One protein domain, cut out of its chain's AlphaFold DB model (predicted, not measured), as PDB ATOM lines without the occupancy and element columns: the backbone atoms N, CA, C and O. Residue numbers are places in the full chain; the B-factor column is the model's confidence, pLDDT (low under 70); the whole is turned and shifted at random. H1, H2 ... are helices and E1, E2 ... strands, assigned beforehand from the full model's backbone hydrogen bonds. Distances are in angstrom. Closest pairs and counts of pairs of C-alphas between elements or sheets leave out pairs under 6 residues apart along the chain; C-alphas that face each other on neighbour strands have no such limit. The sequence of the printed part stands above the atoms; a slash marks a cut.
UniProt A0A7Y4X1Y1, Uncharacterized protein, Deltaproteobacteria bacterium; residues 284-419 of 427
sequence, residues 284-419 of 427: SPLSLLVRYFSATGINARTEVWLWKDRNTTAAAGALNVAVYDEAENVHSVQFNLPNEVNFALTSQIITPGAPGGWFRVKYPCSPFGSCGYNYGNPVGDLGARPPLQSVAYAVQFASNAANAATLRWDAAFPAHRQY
ATOM      1  N   SER A 284     157.992 133.170 147.698       56.44
ATOM      2  CA  SER A 284     158.512 132.335 148.785       56.44
ATOM      3  C   SER A 284     157.686 131.041 148.880       56.44
ATOM      4  O   SER A 284     156.451 131.115 148.894       56.44
ATOM      5  N   PRO A 285     158.323 129.859 149.000       56.22
ATOM      6  CA  PRO A 285     157.600 128.597 149.168       56.22
ATOM      7  C   PRO A 285     156.805 128.561 150.484       56.22
ATOM      8  O   PRO A 285     155.851 127.797 150.622       56.22
ATOM      9  N   LEU A 286     157.154 129.422 151.445       61.38
ATOM     10  CA  LEU A 286     156.475 129.527 152.727       61.38
ATOM     11  C   LEU A 286     155.230 130.411 152.601       61.38
ATOM     12  O   LEU A 286     155.307 131.624 152.408       61.38
ATOM     13  N   SER A 287     154.062 129.786 152.744       68.75
ATOM     14  CA  SER A 287     152.788 130.472 152.971       68.75
ATOM     15  C   SER A 287     152.336 130.256 154.414       68.75
ATOM     16  O   SER A 287     152.493 129.161 154.958       68.75
ATOM     17  N   LEU A 288     151.739 131.281 155.022       78.38
ATOM     18  CA  LEU A 288     151.095 131.156 156.331       78.38
ATOM     19  C   LEU A 288     149.589 131.032 156.151       78.38
ATOM     20  O   LEU A 288     148.984 131.864 155.475       78.38
ATOM     21  N   LEU A 289     148.992 130.023 156.784       80.81
ATOM     22  CA  LEU A 289     147.542 129.880 156.889       80.81
ATOM     23  C   LEU A 289     147.100 130.278 158.291       80.81
ATOM     24  O   LEU A 289     147.487 129.651 159.279       80.81
ATOM     25  N   VAL A 290     146.283 131.323 158.366       85.06
ATOM     26  CA  VAL A 290     145.818 131.904 159.623       85.06
ATOM     27  C   VAL A 290     144.303 131.795 159.695       85.06
ATOM     28  O   VAL A 290     143.600 132.258 158.798       85.06
ATOM     29  N   ARG A 291     143.788 131.195 160.768       87.56
ATOM     30  CA  ARG A 291     142.346 131.088 161.008       87.56
ATOM     31  C   ARG A 291     141.811 132.371 161.629       87.56
ATOM     32  O   ARG A 291     142.425 132.907 162.544       87.56
ATOM     33  N   TYR A 292     140.631 132.815 161.221       89.12
ATOM     34  CA  TYR A 292     139.928 133.894 161.905       89.12
ATOM     35  C   TYR A 292     138.497 133.518 162.262       89.12
ATOM     36  O   TYR A 292     137.876 132.650 161.650       89.12
ATOM     37  N   PHE A 293     137.982 134.211 163.271       88.25
ATOM     38  CA  PHE A 293     136.605 134.113 163.718       88.25
ATOM     39  C   PHE A 293     136.098 135.497 164.129       88.25
ATOM     40  O   PHE A 293     136.814 136.285 164.757       88.25
ATOM     41  N   SER A 294     134.870 135.811 163.745       85.81
ATOM     42  CA  SER A 294     134.219 137.082 164.029       85.81
ATOM     43  C   SER A 294     132.739 136.832 164.279       85.81
ATOM     44  O   SER A 294     131.993 136.466 163.383       85.81
ATOM     45  N   ALA A 295     132.282 137.070 165.502       84.88
ATOM     46  CA  ALA A 295     130.883 136.873 165.862       84.88
ATOM     47  C   ALA A 295     130.376 138.076 166.648       84.88
ATOM     48  O   ALA A 295     130.694 138.256 167.826       84.88
ATOM     49  N   THR A 296     129.540 138.888 165.999       81.69
ATOM     50  CA  THR A 296     128.969 140.115 166.576       81.69
ATOM     51  C   THR A 296     128.157 139.837 167.840       81.69
ATOM     52  O   THR A 296     128.230 140.609 168.792       81.69
ATOM     53  N   GLY A 297     127.456 138.698 167.898       81.75
ATOM     54  CA  GLY A 297     126.647 138.294 169.055       81.75
ATOM     55  C   GLY A 297     127.438 138.089 170.353       81.75
ATOM     56  O   GLY A 297     126.858 138.170 171.432       81.75
ATOM     57  N   ILE A 298     128.753 137.867 170.267       82.06
ATOM     58  CA  ILE A 298     129.649 137.715 171.426       82.06
ATOM     59  C   ILE A 298     130.837 138.684 171.377       82.06
ATOM     60  O   ILE A 298     131.853 138.444 172.031       82.06
ATOM     61  N   ASN A 299     130.721 139.753 170.576       83.69
ATOM     62  CA  ASN A 299     131.789 140.720 170.315       83.69
ATOM     63  C   ASN A 299     133.149 140.043 170.036       83.69
ATOM     64  O   ASN A 299     134.186 140.489 170.531       83.69
ATOM     65  N   ALA A 300     133.131 138.913 169.318       86.50
ATOM     66  CA  ALA A 300     134.351 138.193 168.992       86.50
ATOM     67  C   ALA A 300     135.082 138.920 167.867       86.50
ATOM     68  O   ALA A 300     134.503 139.171 166.808       86.50
ATOM     69  N   ARG A 301     136.355 139.231 168.105       86.50
ATOM     70  CA  ARG A 301     137.283 139.812 167.137       86.50
ATOM     71  C   ARG A 301     138.547 138.966 167.076       86.50
ATOM     72  O   ARG A 301     138.947 138.376 168.073       86.50
ATOM     73  N   THR A 302     139.201 138.952 165.925       90.38
ATOM     74  CA  THR A 302     140.518 138.332 165.768       90.38
ATOM     75  C   THR A 302     141.541 139.424 165.478       90.38
ATOM     76  O   THR A 302     141.325 140.268 164.609       90.38
ATOM     77  N   GLU A 303     142.654 139.408 166.198       91.56
ATOM     78  CA  GLU A 303     143.875 140.112 165.826       91.56
ATOM     79  C   GLU A 303     144.838 139.126 165.160       91.56
ATOM     80  O   GLU A 303     144.998 137.987 165.592       91.56
ATOM     81  N   VAL A 304     145.494 139.576 164.103       91.19
ATOM     82  CA  VAL A 304     146.558 138.877 163.391       91.19
ATOM     83  C   VAL A 304     147.869 139.486 163.829       91.19
ATOM     84  O   VAL A 304     148.083 140.689 163.674       91.19
ATOM     85  N   TRP A 305     148.716 138.659 164.418       92.50
ATOM     86  CA  TRP A 305     150.020 139.044 164.927       92.50
ATOM     87  C   TRP A 305     151.049 138.369 164.041       92.50
ATOM     88  O   TRP A 305     151.044 137.147 163.937       92.50
ATOM     89  N   LEU A 306     151.870 139.147 163.343       91.25
ATOM     90  CA  LEU A 306     152.791 138.635 162.333       91.25
ATOM     91  C   LEU A 306     154.182 139.209 162.543       91.25
ATOM     92  O   LEU A 306     154.347 140.426 162.592       91.25
ATOM     93  N   TRP A 307     155.149 138.312 162.692       91.38
ATOM     94  CA  TRP A 307     156.570 138.584 162.800       91.38
ATOM     95  C   TRP A 307     157.236 138.100 161.518       91.38
ATOM     96  O   TRP A 307     156.873 137.047 160.984       91.38
ATOM     97  N   LYS A 308     158.206 138.857 161.024       86.69
ATOM     98  CA  LYS A 308     159.047 138.477 159.890       86.69
ATOM     99  C   LYS A 308     160.474 138.937 160.138       86.69
ATOM    100  O   LYS A 308     160.675 139.950 160.789       86.69
ATOM    101  N   ASP A 309     161.435 138.212 159.589       75.12
ATOM    102  CA  ASP A 309     162.862 138.423 159.857       75.12
ATOM    103  C   ASP A 309     163.463 139.704 159.254       75.12
ATOM    104  O   ASP A 309     164.600 140.044 159.572       75.12
ATOM    105  N   ARG A 310     162.732 140.403 158.375       78.38
ATOM    106  CA  ARG A 310     163.191 141.645 157.744       78.38
ATOM    107  C   ARG A 310     162.055 142.598 157.384       78.38
ATOM    108  O   ARG A 310     160.938 142.199 157.020       78.38
ATOM    109  N   ASN A 311     162.370 143.888 157.408       77.31
ATOM    110  CA  ASN A 311     161.465 144.947 156.975       77.31
ATOM    111  C   ASN A 311     161.277 144.943 155.446       77.31
ATOM    112  O   ASN A 311     162.173 144.600 154.675       77.31
ATOM    113  N   THR A 312     160.095 145.354 154.978       69.69
ATOM    114  CA  THR A 312     159.897 145.667 153.551       69.69
ATOM    115  C   THR A 312     160.440 147.053 153.255       69.69
ATOM    116  O   THR A 312     160.240 147.974 154.046       69.69
ATOM    117  N   THR A 313     161.017 147.257 152.072       65.06
ATOM    118  CA  THR A 313     161.232 148.629 151.593       65.06
ATOM    119  C   THR A 313     159.865 149.320 151.459       65.06
ATOM    120  O   THR A 313     158.921 148.744 150.918       65.06
ATOM    121  N   ALA A 314     159.723 150.531 152.007       52.47
ATOM    122  CA  ALA A 314     158.435 151.188 152.286       52.47
ATOM    123  C   ALA A 314     157.467 151.341 151.087       52.47
ATOM    124  O   ALA A 314     156.283 151.590 151.289       52.47
ATOM    125  N   ALA A 315     157.939 151.171 149.847       52.03
ATOM    126  CA  ALA A 315     157.113 151.212 148.637       52.03
ATOM    127  C   ALA A 315     156.425 149.873 148.286       52.03
ATOM    128  O   ALA A 315     155.520 149.861 147.457       52.03
ATOM    129  N   ALA A 316     156.826 148.756 148.905       53.38
ATOM    130  CA  ALA A 316     156.364 147.403 148.573       53.38
ATOM    131  C   ALA A 316     155.641 146.687 149.738       53.38
ATOM    132  O   ALA A 316     155.359 145.495 149.660       53.38
ATOM    133  N   GLY A 317     155.332 147.406 150.825       59.53
ATOM    134  CA  GLY A 317     154.849 146.836 152.091       59.53
ATOM    135  C   GLY A 317     153.448 146.215 152.082       59.53
ATOM    136  O   GLY A 317     153.055 145.646 153.097       59.53
ATOM    137  N   ALA A 318     152.700 146.308 150.980       74.69
ATOM    138  CA  ALA A 318     151.394 145.675 150.833       74.69
ATOM    139  C   ALA A 318     151.553 144.259 150.263       74.69
ATOM    140  O   ALA A 318     151.888 144.090 149.090       74.69
ATOM    141  N   LEU A 319     151.286 143.235 151.072       79.19
ATOM    142  CA  LEU A 319     151.181 141.860 150.589       79.19
ATOM    143  C   LEU A 319     149.766 141.583 150.101       79.19
ATOM    144  O   LEU A 319     148.795 141.979 150.742       79.19
ATOM    145  N   ASN A 320     149.638 140.845 149.002       79.81
ATOM    146  CA  ASN A 320     148.348 140.280 148.628       79.81
ATOM    147  C   ASN A 320     148.069 139.066 149.516       79.81
ATOM    148  O   ASN A 320     148.806 138.079 149.500       79.81
ATOM    149  N   VAL A 321     146.995 139.152 150.288       84.25
ATOM    150  CA  VAL A 321     146.506 138.089 151.158       84.25
ATOM    151  C   VAL A 321     145.236 137.525 150.541       84.25
ATOM    152  O   VAL A 321     144.307 138.273 150.239       84.25
ATOM    153  N   ALA A 322     145.194 136.207 150.355       85.25
ATOM    154  CA  ALA A 322     143.984 135.521 149.914       85.25
ATOM    155  C   ALA A 322     143.156 135.136 151.142       85.25
ATOM    156  O   ALA A 322     143.622 134.366 151.977       85.25
ATOM    157  N   VAL A 323     141.949 135.669 151.256       85.00
ATOM    158  CA  VAL A 323     140.991 135.395 152.327       85.00
ATOM    159  C   VAL A 323     139.961 134.402 151.809       85.00
ATOM    160  O   VAL A 323     139.375 134.632 150.756       85.00
ATOM    161  N   TYR A 324     139.753 133.325 152.557       86.56
ATOM    162  CA  TYR A 324     138.759 132.282 152.344       86.56
ATOM    163  C   TYR A 324     137.741 132.388 153.478       86.56
ATOM    164  O   TYR A 324     138.107 132.192 154.640       86.56
ATOM    165  N   ASP A 325     136.490 132.723 153.177       84.56
ATOM    166  CA  ASP A 325     135.428 132.702 154.189       84.56
ATOM    167  C   ASP A 325     134.927 131.266 154.469       84.56
ATOM    168  O   ASP A 325     135.396 130.295 153.874       84.56
ATOM    169  N   GLU A 326     133.986 131.100 155.404       84.31
ATOM    170  CA  GLU A 326     133.390 129.782 155.708       84.31
ATOM    171  C   GLU A 326     132.578 129.177 154.549       84.31
ATOM    172  O   GLU A 326     132.263 127.991 154.587       84.31
ATOM    173  N   ALA A 327     132.233 129.972 153.533       83.62
ATOM    174  CA  ALA A 327     131.584 129.516 152.309       83.62
ATOM    175  C   ALA A 327     132.595 129.300 151.165       83.62
ATOM    176  O   ALA A 327     132.187 129.143 150.016       83.62
ATOM    177  N   GLU A 328     133.895 129.292 151.485       76.31
ATOM    178  CA  GLU A 328     135.015 129.117 150.556       76.31
ATOM    179  C   GLU A 328     135.098 130.192 149.457       76.31
ATOM    180  O   GLU A 328     135.796 130.019 148.456       76.31
ATOM    181  N   ASN A 329     134.444 131.346 149.638       80.56
ATOM    182  CA  ASN A 329     134.627 132.472 148.730       80.56
ATOM    183  C   ASN A 329     136.027 133.058 148.925       80.56
ATOM    184  O   ASN A 329     136.453 133.324 150.052       80.56
ATOM    185  N   VAL A 330     136.726 133.293 147.811       82.75
ATOM    186  CA  VAL A 330     138.092 133.824 147.818       82.75
ATOM    187  C   VAL A 330     138.095 135.309 147.487       82.75
ATOM    188  O   VAL A 330     137.630 135.727 146.426       82.75
ATOM    189  N   HIS A 331     138.703 136.104 148.362       83.12
ATOM    190  CA  HIS A 331     138.934 137.528 148.144       83.12
ATOM    191  C   HIS A 331     140.412 137.863 148.339       83.12
ATOM    192  O   HIS A 331     141.040 137.402 149.286       83.12
ATOM    193  N   SER A 332     140.982 138.677 147.450       81.81
ATOM    194  CA  SER A 332     142.344 139.192 147.620       81.81
ATOM    195  C   SER A 332     142.289 140.560 148.281       81.81
ATOM    196  O   SER A 332     141.614 141.458 147.776       81.81
ATOM    197  N   VAL A 333     143.026 140.737 149.373       85.00
ATOM    198  CA  VAL A 333     143.133 142.015 150.083       85.00
ATOM    199  C   VAL A 333     144.597 142.391 150.241       85.00
ATOM    200  O   VAL A 333     145.456 141.533 150.431       85.00
ATOM    201  N   GLN A 334     144.887 143.685 150.125       84.31
ATOM    202  CA  GLN A 334     146.215 144.206 150.407       84.31
ATOM    203  C   GLN A 334     146.399 144.380 151.909       84.31
ATOM    204  O   GLN A 334     145.655 145.115 152.557       84.31
ATOM    205  N   PHE A 335     147.411 143.712 152.446       84.06
ATOM    206  CA  PHE A 335     147.758 143.750 153.850       84.06
ATOM    207  C   PHE A 335     149.123 144.405 154.041       84.06
ATOM    208  O   PHE A 335     150.144 143.888 153.590       84.06
ATOM    209  N   ASN A 336     149.134 145.560 154.703       85.19
ATOM    210  CA  ASN A 336     150.357 146.315 154.935       85.19
ATOM    211  C   ASN A 336     151.143 145.726 156.106       85.19
ATOM    212  O   ASN A 336     150.642 145.674 157.226       85.19
ATOM    213  N   LEU A 337     152.396 145.362 155.846       86.00
ATOM    214  CA  LEU A 337     153.354 144.883 156.837       86.00
ATOM    215  C   LEU A 337     154.571 145.818 156.897       86.00
ATOM    216  O   LEU A 337     155.654 145.430 156.453       86.00
ATOM    217  N   PRO A 338     154.414 147.067 157.364       86.00
ATOM    218  CA  PRO A 338     155.488 148.060 157.314       86.00
ATOM    219  C   PRO A 338     156.691 147.694 158.189       86.00
ATOM    220  O   PRO A 338     157.815 148.053 157.858       86.00
ATOM    221  N   ASN A 339     156.436 146.979 159.280       90.88
ATOM    222  CA  ASN A 339     157.412 146.635 160.300       90.88
ATOM    223  C   ASN A 339     157.675 145.134 160.263       90.88
ATOM    224  O   ASN A 339     157.064 144.417 159.471       90.88
ATOM    225  N   GLU A 340     158.515 144.618 161.142       88.81
ATOM    226  CA  GLU A 340     158.639 143.176 161.319       88.81
ATOM    227  C   GLU A 340     157.559 142.609 162.190       88.81
ATOM    228  O   GLU A 340     156.938 141.620 161.815       88.81
ATOM    229  N   VAL A 341     157.284 143.288 163.297       93.38
ATOM    230  CA  VAL A 341     156.143 142.981 164.142       93.38
ATOM    231  C   VAL A 341     154.966 143.808 163.663       93.38
ATOM    232  O   VAL A 341     154.983 145.040 163.694       93.38
ATOM    233  N   ASN A 342     153.916 143.122 163.237       92.75
ATOM    234  CA  ASN A 342     152.704 143.734 162.729       92.75
ATOM    235  C   ASN A 342     151.504 143.180 163.484       92.75
ATOM    236  O   ASN A 342     151.372 141.971 163.670       92.75
ATOM    237  N   PHE A 343     150.619 144.087 163.879       92.94
ATOM    238  CA  PHE A 343     149.340 143.770 164.492       92.94
ATOM    239  C   PHE A 343     148.248 144.325 163.598       92.94
ATOM    240  O   PHE A 343     148.283 145.503 163.238       92.94
ATOM    241  N   ALA A 344     147.269 143.499 163.270       90.56
ATOM    242  CA  ALA A 344     146.135 143.925 162.474       90.56
ATOM    243  C   ALA A 344     144.856 143.286 162.968       90.56
ATOM    244  O   ALA A 344     144.843 142.123 163.360       90.56
ATOM    245  N   LEU A 345     143.760 144.030 162.927       89.69
ATOM    246  CA  LEU A 345     142.455 143.428 163.139       89.69
ATOM    247  C   LEU A 345     142.013 142.725 161.870       89.69
ATOM    248  O   LEU A 345     142.201 143.236 160.767       89.69
ATOM    249  N   THR A 346     141.320 141.603 162.017       87.06
ATOM    250  CA  THR A 346     140.740 140.951 160.846       87.06
ATOM    251  C   THR A 346     139.727 141.840 160.149       87.06
ATOM    252  O   THR A 346     139.678 141.785 158.936       87.06
ATOM    253  N   SER A 347     139.034 142.754 160.835       85.31
ATOM    254  CA  SER A 347     138.165 143.760 160.196       85.31
ATOM    255  C   SER A 347     138.884 144.716 159.230       85.31
ATOM    256  O   SER A 347     138.225 145.365 158.425       85.31
ATOM    257  N   GLN A 348     140.215 144.812 159.298       84.50
ATOM    258  CA  GLN A 348     141.040 145.563 158.344       84.50
ATOM    259  C   GLN A 348     141.419 144.718 157.116       84.50
ATOM    260  O   GLN A 348     141.836 145.269 156.102       84.50
ATOM    261  N   ILE A 349     141.299 143.391 157.222       83.62
ATOM    262  CA  ILE A 349     141.736 142.405 156.225       83.62
ATOM    263  C   ILE A 349     140.535 141.761 155.521       83.62
ATOM    264  O   ILE A 349     140.605 141.470 154.335       83.62
ATOM    265  N   ILE A 350     139.433 141.520 156.231       82.88
ATOM    266  CA  ILE A 350     138.260 140.788 155.749       82.88
ATOM    267  C   ILE A 350     137.102 141.744 155.485       82.88
ATOM    268  O   ILE A 350     136.932 142.760 156.164       82.88
ATOM    269  N   THR A 351     136.254 141.385 154.524       74.56
ATOM    270  CA  THR A 351     135.007 142.108 154.284       74.56
ATOM    271  C   THR A 351     134.115 142.056 155.534       74.56
ATOM    272  O   THR A 351     133.934 140.979 156.111       74.56
ATOM    273  N   PRO A 352     133.531 143.190 155.969       73.75
ATOM    274  CA  PRO A 352     132.620 143.211 157.108       73.75
ATOM    275  C   PRO A 352     131.483 142.191 156.956       73.75
ATOM    276  O   PRO A 352     130.800 142.172 155.935       73.75
ATOM    277  N   GLY A 353     131.259 141.371 157.988       73.44
ATOM    278  CA  GLY A 353     130.140 140.422 158.056       73.44
ATOM    279  C   GLY A 353     130.498 138.943 157.873       73.44
ATOM    280  O   GLY A 353     129.649 138.103 158.163       73.44
ATOM    281  N   ALA A 354     131.726 138.603 157.470       83.06
ATOM    282  CA  ALA A 354     132.168 137.206 157.431       83.06
ATOM    283  C   ALA A 354     132.309 136.633 158.865       83.06
ATOM    284  O   ALA A 354     133.051 137.214 159.666       83.06
ATOM    285  N   PRO A 355     131.627 135.520 159.211       85.88
ATOM    286  CA  PRO A 355     131.626 134.975 160.572       85.88
ATOM    287  C   PRO A 355     132.937 134.265 160.954       85.88
ATOM    288  O   PRO A 355     133.273 134.131 162.131       85.88
ATOM    289  N   GLY A 356     133.715 133.841 159.963       88.44
ATOM    290  CA  GLY A 356     134.964 133.119 160.148       88.44
ATOM    291  C   GLY A 356     135.600 132.762 158.813       88.44
ATOM    292  O   GLY A 356     135.084 133.134 157.753       88.44
ATOM    293  N   GLY A 357     136.737 132.076 158.878       88.62
ATOM    294  CA  GLY A 357     137.455 131.603 157.704       88.62
ATOM    295  C   GLY A 357     138.952 131.447 157.948       88.62
ATOM    296  O   GLY A 357     139.419 131.312 159.084       88.62
ATOM    297  N   TRP A 358     139.709 131.490 156.859       87.88
ATOM    298  CA  TRP A 358     141.162 131.413 156.839       87.88
ATOM    299  C   TRP A 358     141.701 132.480 155.905       87.88
ATOM    300  O   TRP A 358     141.060 132.832 154.923       87.88
ATOM    301  N   PHE A 359     142.901 132.982 156.145       85.69
ATOM    302  CA  PHE A 359     143.604 133.725 155.115       85.69
ATOM    303  C   PHE A 359     145.021 133.202 154.941       85.69
ATOM    304  O   PHE A 359     145.676 132.753 155.883       85.69
ATOM    305  N   ARG A 360     145.463 133.236 153.688       85.12
ATOM    306  CA  ARG A 360     146.773 132.808 153.236       85.12
ATOM    307  C   ARG A 360     147.631 134.037 152.994       85.12
ATOM    308  O   ARG A 360     147.362 134.809 152.072       85.12
ATOM    309  N   VAL A 361     148.684 134.184 153.789       82.38
ATOM    310  CA  VAL A 361     149.734 135.173 153.537       82.38
ATOM    311  C   VAL A 361     150.769 134.529 152.628       82.38
ATOM    312  O   VAL A 361     151.385 133.526 152.993       82.38
ATOM    313  N   LYS A 362     150.934 135.098 151.433       78.75
ATOM    314  CA  LYS A 362     152.040 134.783 150.533       78.75
ATOM    315  C   LYS A 362     153.063 135.902 150.601       78.75
ATOM    316  O   LYS A 362     152.696 137.077 150.560       78.75
ATOM    317  N   TYR A 363     154.332 135.531 150.662       74.12
ATOM    318  CA  TYR A 363     155.435 136.476 150.613       74.12
ATOM    319  C   TYR A 363     156.027 136.471 149.201       74.12
ATOM    320  O   TYR A 363     156.869 135.616 148.911       74.12
ATOM    321  N   PRO A 364     155.594 137.377 148.300       68.12
ATOM    322  CA  PRO A 364     156.332 137.623 147.071       68.12
ATOM    323  C   PRO A 364     157.760 138.009 147.428       68.12
ATOM    324  O   PRO A 364     157.988 138.691 148.422       68.12
ATOM    325  N   CYS A 365     158.723 137.610 146.610       65.56
ATOM    326  CA  CYS A 365     160.109 137.979 146.855       65.56
ATOM    327  C   CYS A 365     160.358 139.474 146.644       65.56
ATOM    328  O   CYS A 365     161.040 140.107 147.446       65.56
ATOM    329  N   SER A 366     159.728 140.081 145.634       62.06
ATOM    330  CA  SER A 366     160.041 141.446 145.190       62.06
ATOM    331  C   SER A 366     160.049 142.543 146.278       62.06
ATOM    332  O   SER A 366     160.934 143.396 146.196       62.06
ATOM    333  N   PRO A 367     159.193 142.545 147.326       57.28
ATOM    334  CA  PRO A 367     159.268 143.525 148.416       57.28
ATOM    335  C   PRO A 367     160.458 143.347 149.368       57.28
ATOM    336  O   PRO A 367     160.806 144.281 150.098       57.28
ATOM    337  N   PHE A 368     161.053 142.152 149.379       59.91
ATOM    338  CA  PHE A 368     162.103 141.705 150.301       59.91
ATOM    339  C   PHE A 368     163.465 141.470 149.608       59.91
ATOM    340  O   PHE A 368     164.466 141.191 150.277       59.91
ATOM    341  N   GLY A 369     163.512 141.607 148.276       62.06
ATOM    342  CA  GLY A 369     164.675 141.355 147.417       62.06
ATOM    343  C   GLY A 369     164.507 140.113 146.529       62.06
ATOM    344  O   GLY A 369     163.438 139.525 146.436       62.06
ATOM    345  N   SER A 370     165.554 139.681 145.833       58.41
ATOM    346  CA  SER A 370     165.540 138.387 145.140       58.41
ATOM    347  C   SER A 370     165.616 137.252 146.163       58.41
ATOM    348  O   SER A 370     166.674 137.057 146.756       58.41
ATOM    349  N   CYS A 371     164.539 136.477 146.353       56.00
ATOM    350  CA  CYS A 371     164.675 135.140 146.933       56.00
ATOM    351  C   CYS A 371     164.875 134.138 145.802       56.00
ATOM    352  O   CYS A 371     163.946 133.750 145.099       56.00
ATOM    353  N   GLY A 372     166.127 133.751 145.607       52.88
ATOM    354  CA  GLY A 372     166.486 132.564 144.855       52.88
ATOM    355  C   GLY A 372     167.255 131.675 145.811       52.88
ATOM    356  O   GLY A 372     168.242 132.115 146.388       52.88
ATOM    357  N   TYR A 373     166.822 130.437 146.013       49.56
ATOM    358  CA  TYR A 373     167.708 129.440 146.599       49.56
ATOM    359  C   TYR A 373     168.273 128.615 145.447       49.56
ATOM    360  O   TYR A 373     167.648 127.660 144.988       49.56
ATOM    361  N   ASN A 374     169.423 129.026 144.902       51.81
ATOM    362  CA  ASN A 374     170.089 128.238 143.871       51.81
ATOM    363  C   ASN A 374     170.872 127.095 144.530       51.81
ATOM    364  O   ASN A 374     172.061 127.226 144.821       51.81
ATOM    365  N   TYR A 375     170.197 125.961 144.739       49.31
ATOM    366  CA  TYR A 375     170.789 124.747 145.316       49.31
ATOM    367  C   TYR A 375     172.015 124.252 144.522       49.31
ATOM    368  O   TYR A 375     172.905 123.616 145.079       49.31
ATOM    369  N   GLY A 376     172.075 124.548 143.216       48.62
ATOM    370  CA  GLY A 376     173.132 124.077 142.321       48.62
ATOM    371  C   GLY A 376     174.399 124.934 142.312       48.62
ATOM    372  O   GLY A 376     175.428 124.470 141.824       48.62
ATOM    373  N   ASN A 377     174.351 126.172 142.816       49.00
ATOM    374  CA  ASN A 377     175.514 127.061 142.844       49.00
ATOM    375  C   ASN A 377     175.386 128.152 143.928       49.00
ATOM    376  O   ASN A 377     175.131 129.314 143.598       49.00
ATOM    377  N   PRO A 378     175.601 127.816 145.212       50.56
ATOM    378  CA  PRO A 378     175.519 128.776 146.318       50.56
ATOM    379  C   PRO A 378     176.598 129.873 146.275       50.56
ATOM    380  O   PRO A 378     176.518 130.840 147.021       50.56
ATOM    381  N   VAL A 379     177.616 129.744 145.415       49.47
ATOM    382  CA  VAL A 379     178.784 130.645 145.375       49.47
ATOM    383  C   VAL A 379     178.672 131.692 144.256       49.47
ATOM    384  O   VAL A 379     179.383 132.692 144.267       49.47
ATOM    385  N   GLY A 380     177.796 131.473 143.269       49.09
ATOM    386  CA  GLY A 380     177.765 132.272 142.040       49.09
ATOM    387  C   GLY A 380     176.822 133.472 142.042       49.09
ATOM    388  O   GLY A 380     177.004 134.363 141.216       49.09
ATOM    389  N   ASP A 381     175.834 133.508 142.935       51.19
ATOM    390  CA  ASP A 381     174.765 134.507 142.888       51.19
ATOM    391  C   ASP A 381     174.733 135.320 144.186       51.19
ATOM    392  O   ASP A 381     173.900 135.126 145.068       51.19
ATOM    393  N   LEU A 382     175.691 136.245 144.308       50.84
ATOM    394  CA  LEU A 382     175.872 137.158 145.450       50.84
ATOM    395  C   LEU A 382     174.652 138.068 145.736       50.84
ATOM    396  O   LEU A 382     174.709 138.902 146.636       50.84
ATOM    397  N   GLY A 383     173.559 137.942 144.977       53.22
ATOM    398  CA  GLY A 383     172.292 138.640 145.202       53.22
ATOM    399  C   GLY A 383     171.161 137.763 145.751       53.22
ATOM    400  O   GLY A 383     170.074 138.278 146.017       53.22
ATOM    401  N   ALA A 384     171.364 136.454 145.899       53.91
ATOM    402  CA  ALA A 384     170.298 135.538 146.277       53.91
ATOM    403  C   ALA A 384     170.094 135.549 147.803       53.91
ATOM    404  O   ALA A 384     170.944 135.092 148.564       53.91
ATOM    405  N   ARG A 385     168.977 136.123 148.266       58.31
ATOM    406  CA  ARG A 385     168.633 136.184 149.694       58.31
ATOM    407  C   ARG A 385     167.881 134.919 150.118       58.31
ATOM    408  O   ARG A 385     167.079 134.408 149.331       58.31
ATOM    409  N   PRO A 386     168.070 134.438 151.363       58.31
ATOM    410  CA  PRO A 386     167.284 133.325 151.880       58.31
ATOM    411  C   PRO A 386     165.788 133.679 151.896       58.31
ATOM    412  O   PRO A 386     165.448 134.873 151.997       58.31
ATOM    413  N   PRO A 387     164.901 132.664 151.819       62.22
ATOM    414  CA  PRO A 387     163.463 132.854 151.965       62.22
ATOM    415  C   PRO A 387     163.135 133.657 153.222       62.22
ATOM    416  O   PRO A 387     163.828 133.547 154.234       62.22
ATOM    417  N   LEU A 388     162.072 134.457 153.149       70.00
ATOM    418  CA  LEU A 388     161.572 135.187 154.306       70.00
ATOM    419  C   LEU A 388     161.166 134.196 155.400       70.00
ATOM    420  O   LEU A 388     160.322 133.326 155.160       70.00
ATOM    421  N   GLN A 389     161.724 134.354 156.594       76.25
ATOM    422  CA  GLN A 389     161.234 133.657 157.773       76.25
ATOM    423  C   GLN A 389     160.132 134.481 158.430       76.25
ATOM    424  O   GLN A 389     160.219 135.705 158.544       76.25
ATOM    425  N   SER A 390     159.070 133.806 158.857       81.19
ATOM    426  CA  SER A 390     157.913 134.466 159.450       81.19
ATOM    427  C   SER A 390     157.189 133.564 160.431       81.19
ATOM    428  O   SER A 390     157.108 132.349 160.234       81.19
ATOM    429  N   VAL A 391     156.596 134.187 161.439       84.88
ATOM    430  CA  VAL A 391     155.733 133.554 162.435       84.88
ATOM    431  C   VAL A 391     154.451 134.364 162.478       84.88
ATOM    432  O   VAL A 391     154.499 135.590 162.407       84.88
ATOM    433  N   ALA A 392     153.300 133.714 162.603       88.38
ATOM    434  CA  ALA A 392     152.069 134.441 162.858       88.38
ATOM    435  C   ALA A 392     151.156 133.700 163.825       88.38
ATOM    436  O   ALA A 392     151.180 132.472 163.904       88.38
ATOM    437  N   TYR A 393     150.326 134.469 164.518       88.69
ATOM    438  CA  TYR A 393     149.246 133.976 165.357       88.69
ATOM    439  C   TYR A 393     147.954 134.715 165.030       88.69
ATOM    440  O   TYR A 393     147.950 135.922 164.781       88.69
ATOM    441  N   ALA A 394     146.843 133.989 165.077       89.50
ATOM    442  CA  ALA A 394     145.529 134.592 165.236       89.50
ATOM    443  C   ALA A 394     145.173 134.610 166.715       89.50
ATOM    444  O   ALA A 394     144.939 133.550 167.291       89.50
ATOM    445  N   VAL A 395     145.116 135.796 167.314       88.88
ATOM    446  CA  VAL A 395     144.680 135.999 168.696       88.88
ATOM    447  C   VAL A 395     143.225 136.438 168.678       88.88
ATOM    448  O   VAL A 395     142.883 137.534 168.240       88.88
ATOM    449  N   GLN A 396     142.343 135.548 169.104       87.94
ATOM    450  CA  GLN A 396     140.909 135.779 169.150       87.94
ATOM    451  C   GLN A 396     140.524 136.293 170.526       87.94
ATOM    452  O   GLN A 396     140.896 135.685 171.520       87.94
ATOM    453  N   PHE A 397     139.762 137.379 170.564       84.88
ATOM    454  CA  PHE A 397     139.207 137.982 171.769       84.88
ATOM    455  C   PHE A 397     137.693 137.915 171.668       84.88
ATOM    456  O   PHE A 397     137.135 138.327 170.652       84.88
ATOM    457  N   ALA A 398     137.010 137.490 172.721       83.00
ATOM    458  CA  ALA A 398     135.557 137.606 172.808       83.00
ATOM    459  C   ALA A 398     135.139 138.251 174.126       83.00
ATOM    460  O   ALA A 398     135.798 138.095 175.153       83.00
ATOM    461  N   SER A 399     134.022 138.971 174.103       76.62
ATOM    462  CA  SER A 399     133.426 139.539 175.309       76.62
ATOM    463  C   SER A 399     131.912 139.532 175.178       76.62
ATOM    464  O   SER A 399     131.371 140.132 174.252       76.62
ATOM    465  N   ASN A 400     131.193 138.924 176.115       69.31
ATOM    466  CA  ASN A 400     129.737 138.997 176.082       69.31
ATOM    467  C   ASN A 400     129.259 140.452 176.279       69.31
ATOM    468  O   ASN A 400     129.355 141.001 177.376       69.31
ATOM    469  N   ALA A 401     128.708 141.057 175.221       58.25
ATOM    470  CA  ALA A 401     128.202 142.432 175.234       58.25
ATOM    471  C   ALA A 401     127.066 142.649 176.255       58.25
ATOM    472  O   ALA A 401     126.866 143.769 176.717       58.25
ATOM    473  N   ALA A 402     126.343 141.587 176.629       61.09
ATOM    474  CA  ALA A 402     125.249 141.641 177.598       61.09
ATOM    475  C   ALA A 402     125.691 141.370 179.049       61.09
ATOM    476  O   ALA A 402     124.967 141.727 179.972       61.09
ATOM    477  N   ASN A 403     126.858 140.749 179.264       54.69
ATOM    478  CA  ASN A 403     127.415 140.452 180.586       54.69
ATOM    479  C   ASN A 403     128.947 140.429 180.503       54.69
ATOM    480  O   ASN A 403     129.554 139.367 180.351       54.69
ATOM    481  N   ALA A 404     129.577 141.597 180.641       52.53
ATOM    482  CA  ALA A 404     131.030 141.772 180.524       52.53
ATOM    483  C   ALA A 404     131.868 140.893 181.485       52.53
ATOM    484  O   ALA A 404     133.076 140.785 181.307       52.53
ATOM    485  N   ALA A 405     131.240 140.255 182.479       50.97
ATOM    486  CA  ALA A 405     131.902 139.469 183.517       50.97
ATOM    487  C   ALA A 405     131.897 137.936 183.311       50.97
ATOM    488  O   ALA A 405     132.598 137.258 184.054       50.97
ATOM    489  N   THR A 406     131.121 137.355 182.377       53.19
ATOM    490  CA  THR A 406     130.902 135.883 182.360       53.19
ATOM    491  C   THR A 406     131.435 135.120 181.151       53.19
ATOM    492  O   THR A 406     131.541 133.899 181.229       53.19
ATOM    493  N   LEU A 407     131.803 135.781 180.050       54.81
ATOM    494  CA  LEU A 407     132.447 135.101 178.922       54.81
ATOM    495  C   LEU A 407     133.473 136.022 178.268       54.81
ATOM    496  O   LEU A 407     133.140 136.815 177.383       54.81
ATOM    497  N   ARG A 408     134.713 135.917 178.748       62.66
ATOM    498  CA  ARG A 408     135.897 136.472 178.107       62.66
ATOM    499  C   ARG A 408     136.922 135.363 177.978       62.66
ATOM    500  O   ARG A 408     137.246 134.701 178.958       62.66
ATOM    501  N   TRP A 409     137.364 135.134 176.757       70.06
ATOM    502  CA  TRP A 409     138.417 134.187 176.451       70.06
ATOM    503  C   TRP A 409     139.317 134.826 175.412       70.06
ATOM    504  O   TRP A 409     138.820 135.503 174.505       70.06
ATOM    505  N   ASP A 410     140.614 134.578 175.569       68.31
ATOM    506  CA  ASP A 410     141.586 134.810 174.520       68.31
ATOM    507  C   ASP A 410     142.141 133.448 174.103       68.31
ATOM    508  O   ASP A 410     142.572 132.656 174.944       68.31
ATOM    509  N   ALA A 411     142.085 133.145 172.812       71.12
ATOM    510  CA  ALA A 411     142.697 131.944 172.263       71.12
ATOM    511  C   ALA A 411     143.614 132.345 171.129       71.12
ATOM    512  O   ALA A 411     143.245 133.160 170.281       71.12
ATOM    513  N   ALA A 412     144.797 131.754 171.114       70.00
ATOM    514  CA  ALA A 412     145.749 132.004 170.069       70.00
ATOM    515  C   ALA A 412     146.003 130.743 169.257       70.00
ATOM    516  O   ALA A 412     146.220 129.660 169.798       70.00
ATOM    517  N   PHE A 413     145.960 130.902 167.942       71.38
ATOM    518  CA  PHE A 413     146.161 129.818 166.998       71.38
ATOM    519  C   PHE A 413     147.450 130.100 166.235       71.38
ATOM    520  O   PHE A 413     147.504 131.124 165.541       71.38
ATOM    521  N   PRO A 414     148.490 129.252 166.363       68.75
ATOM    522  CA  PRO A 414     149.667 129.382 165.521       68.75
ATOM    523  C   PRO A 414     149.241 129.258 164.064       68.75
ATOM    524  O   PRO A 414     148.424 128.408 163.705       68.75
ATOM    525  N   ALA A 415     149.791 130.121 163.220       60.34
ATOM    526  CA  ALA A 415     149.666 129.949 161.791       60.34
ATOM    527  C   ALA A 415     150.341 128.635 161.405       60.34
ATOM    528  O   ALA A 415     151.481 128.367 161.793       60.34
ATOM    529  N   HIS A 416     149.651 127.824 160.614       53.91
ATOM    530  CA  HIS A 416     150.298 126.660 160.039       53.91
ATOM    531  C   HIS A 416     151.300 127.154 158.996       53.91
ATOM    532  O   HIS A 416     150.921 127.863 158.055       53.91
ATOM    533  N   ARG A 417     152.573 126.762 159.147       53.44
ATOM    534  CA  ARG A 417     153.489 126.744 158.006       53.44
ATOM    535  C   ARG A 417     152.868 125.793 156.994       53.44
ATOM    536  O   ARG A 417     152.645 124.622 157.304       53.44
ATOM    537  N   GLN A 418     152.502 126.309 155.825       39.81
ATOM    538  CA  GLN A 418     151.959 125.464 154.776       39.81
ATOM    539  C   GLN A 418     153.079 124.545 154.280       39.81
ATOM    540  O   GLN A 418     153.900 124.944 153.460       39.81
ATOM    541  N   TYR A 419     153.083 123.302 154.757       37.66
ATOM    542  CA  TYR A 419     153.642 122.191 154.001       37.66
ATOM    543  C   TYR A 419     152.727 122.027 152.786       37.66
ATOM    544  O   TYR A 419     151.528 121.778 152.935       37.66
TER     545      TYR A 419
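Overview. This is residues 284 to 419 of the 427 residues of an uncharacterized protein of Deltaproteobacteria bacterium (UniProt A0A7Y4X1Y1). Two four-stranded antiparallel sheets face each other as a sandwich, their strands crossed at 32 degrees, and a long loop runs out from one end to a free tip at residues 375 to 380. The hairpin of E7 and E8 turns near the opposite end, and the very short helix H1 fits beside both sheets. The 136 printed residues include eight named strands and one named helix, in the order E1 E2 E3 E4 E5 H1 E6 E7 E8; the sheets run E1 E6 E3 E4 and E5 E2 E7 E8. The class is mostly strand, though only 62 residues are in named elements, under half. The whole is a rod of 64 by 29 by 28 A, only just loose and close to compact, with a radius of gyration of the C-alphas of 17.3 A.

Arrangement. E1, residues 287 to 293, is an edge strand, antiparallel to E6, residues 356 to 362, with N 290 and O 359 2.9 A apart, within hydrogen-bond range. E6 is antiparallel to E3, residues 318 to 325, with N 324 and O 358 at 2.7 A. E3 forms a hairpin with E4, residues 330 to 336, with N 321 and O 333 at 2.8 A. This sheet is strongly twisted. In the other sheet E2, residues 301 to 308, is antiparallel to E5, residues 342 to 345, with N 304 and O 344 at 2.7 A. E2 is also antiparallel to E7, residues 390 to 399, with N 303 and O 395 at 2.8 A. E7 forms a hairpin with E8, residues 408 to 414, with N 396 and O 411 at 2.8 A. Between the sheets, the closest C-alphas of E1 and E7, Val 290 and Ala 394, are 6.2 A apart. H1, residues 346 to 349, only grazes the first sheet and is on the second; it is too short for an O i to N i+4 pair, and its one O i to N i+3 pair is within range.

Along the chain. E1 begins at C-alpha 287, (152.788, 130.472, 152.971), and is 19.8 A long. E2 is 23.0 A, E3 20.8 A, E6 19.7 A and E8 20.0 A long. E7, the longest strand, spans 29.6 A from C-alpha 390 at (157.913, 134.466, 159.450). E8 ends at C-alpha 414, (149.667, 129.382, 165.521).

Size, cuts and confidence. The C-alphas farthest apart, those of Gly 380 and Ala 402, are 64.1 A apart. The printed part has no cut, and the link from E6 to E7, residues 363 to 389, is long. Confidence is under 70 for 50 residues, among them 364 to 387 and 400 to 408; the mean pLDDT of the printed part is 73.7.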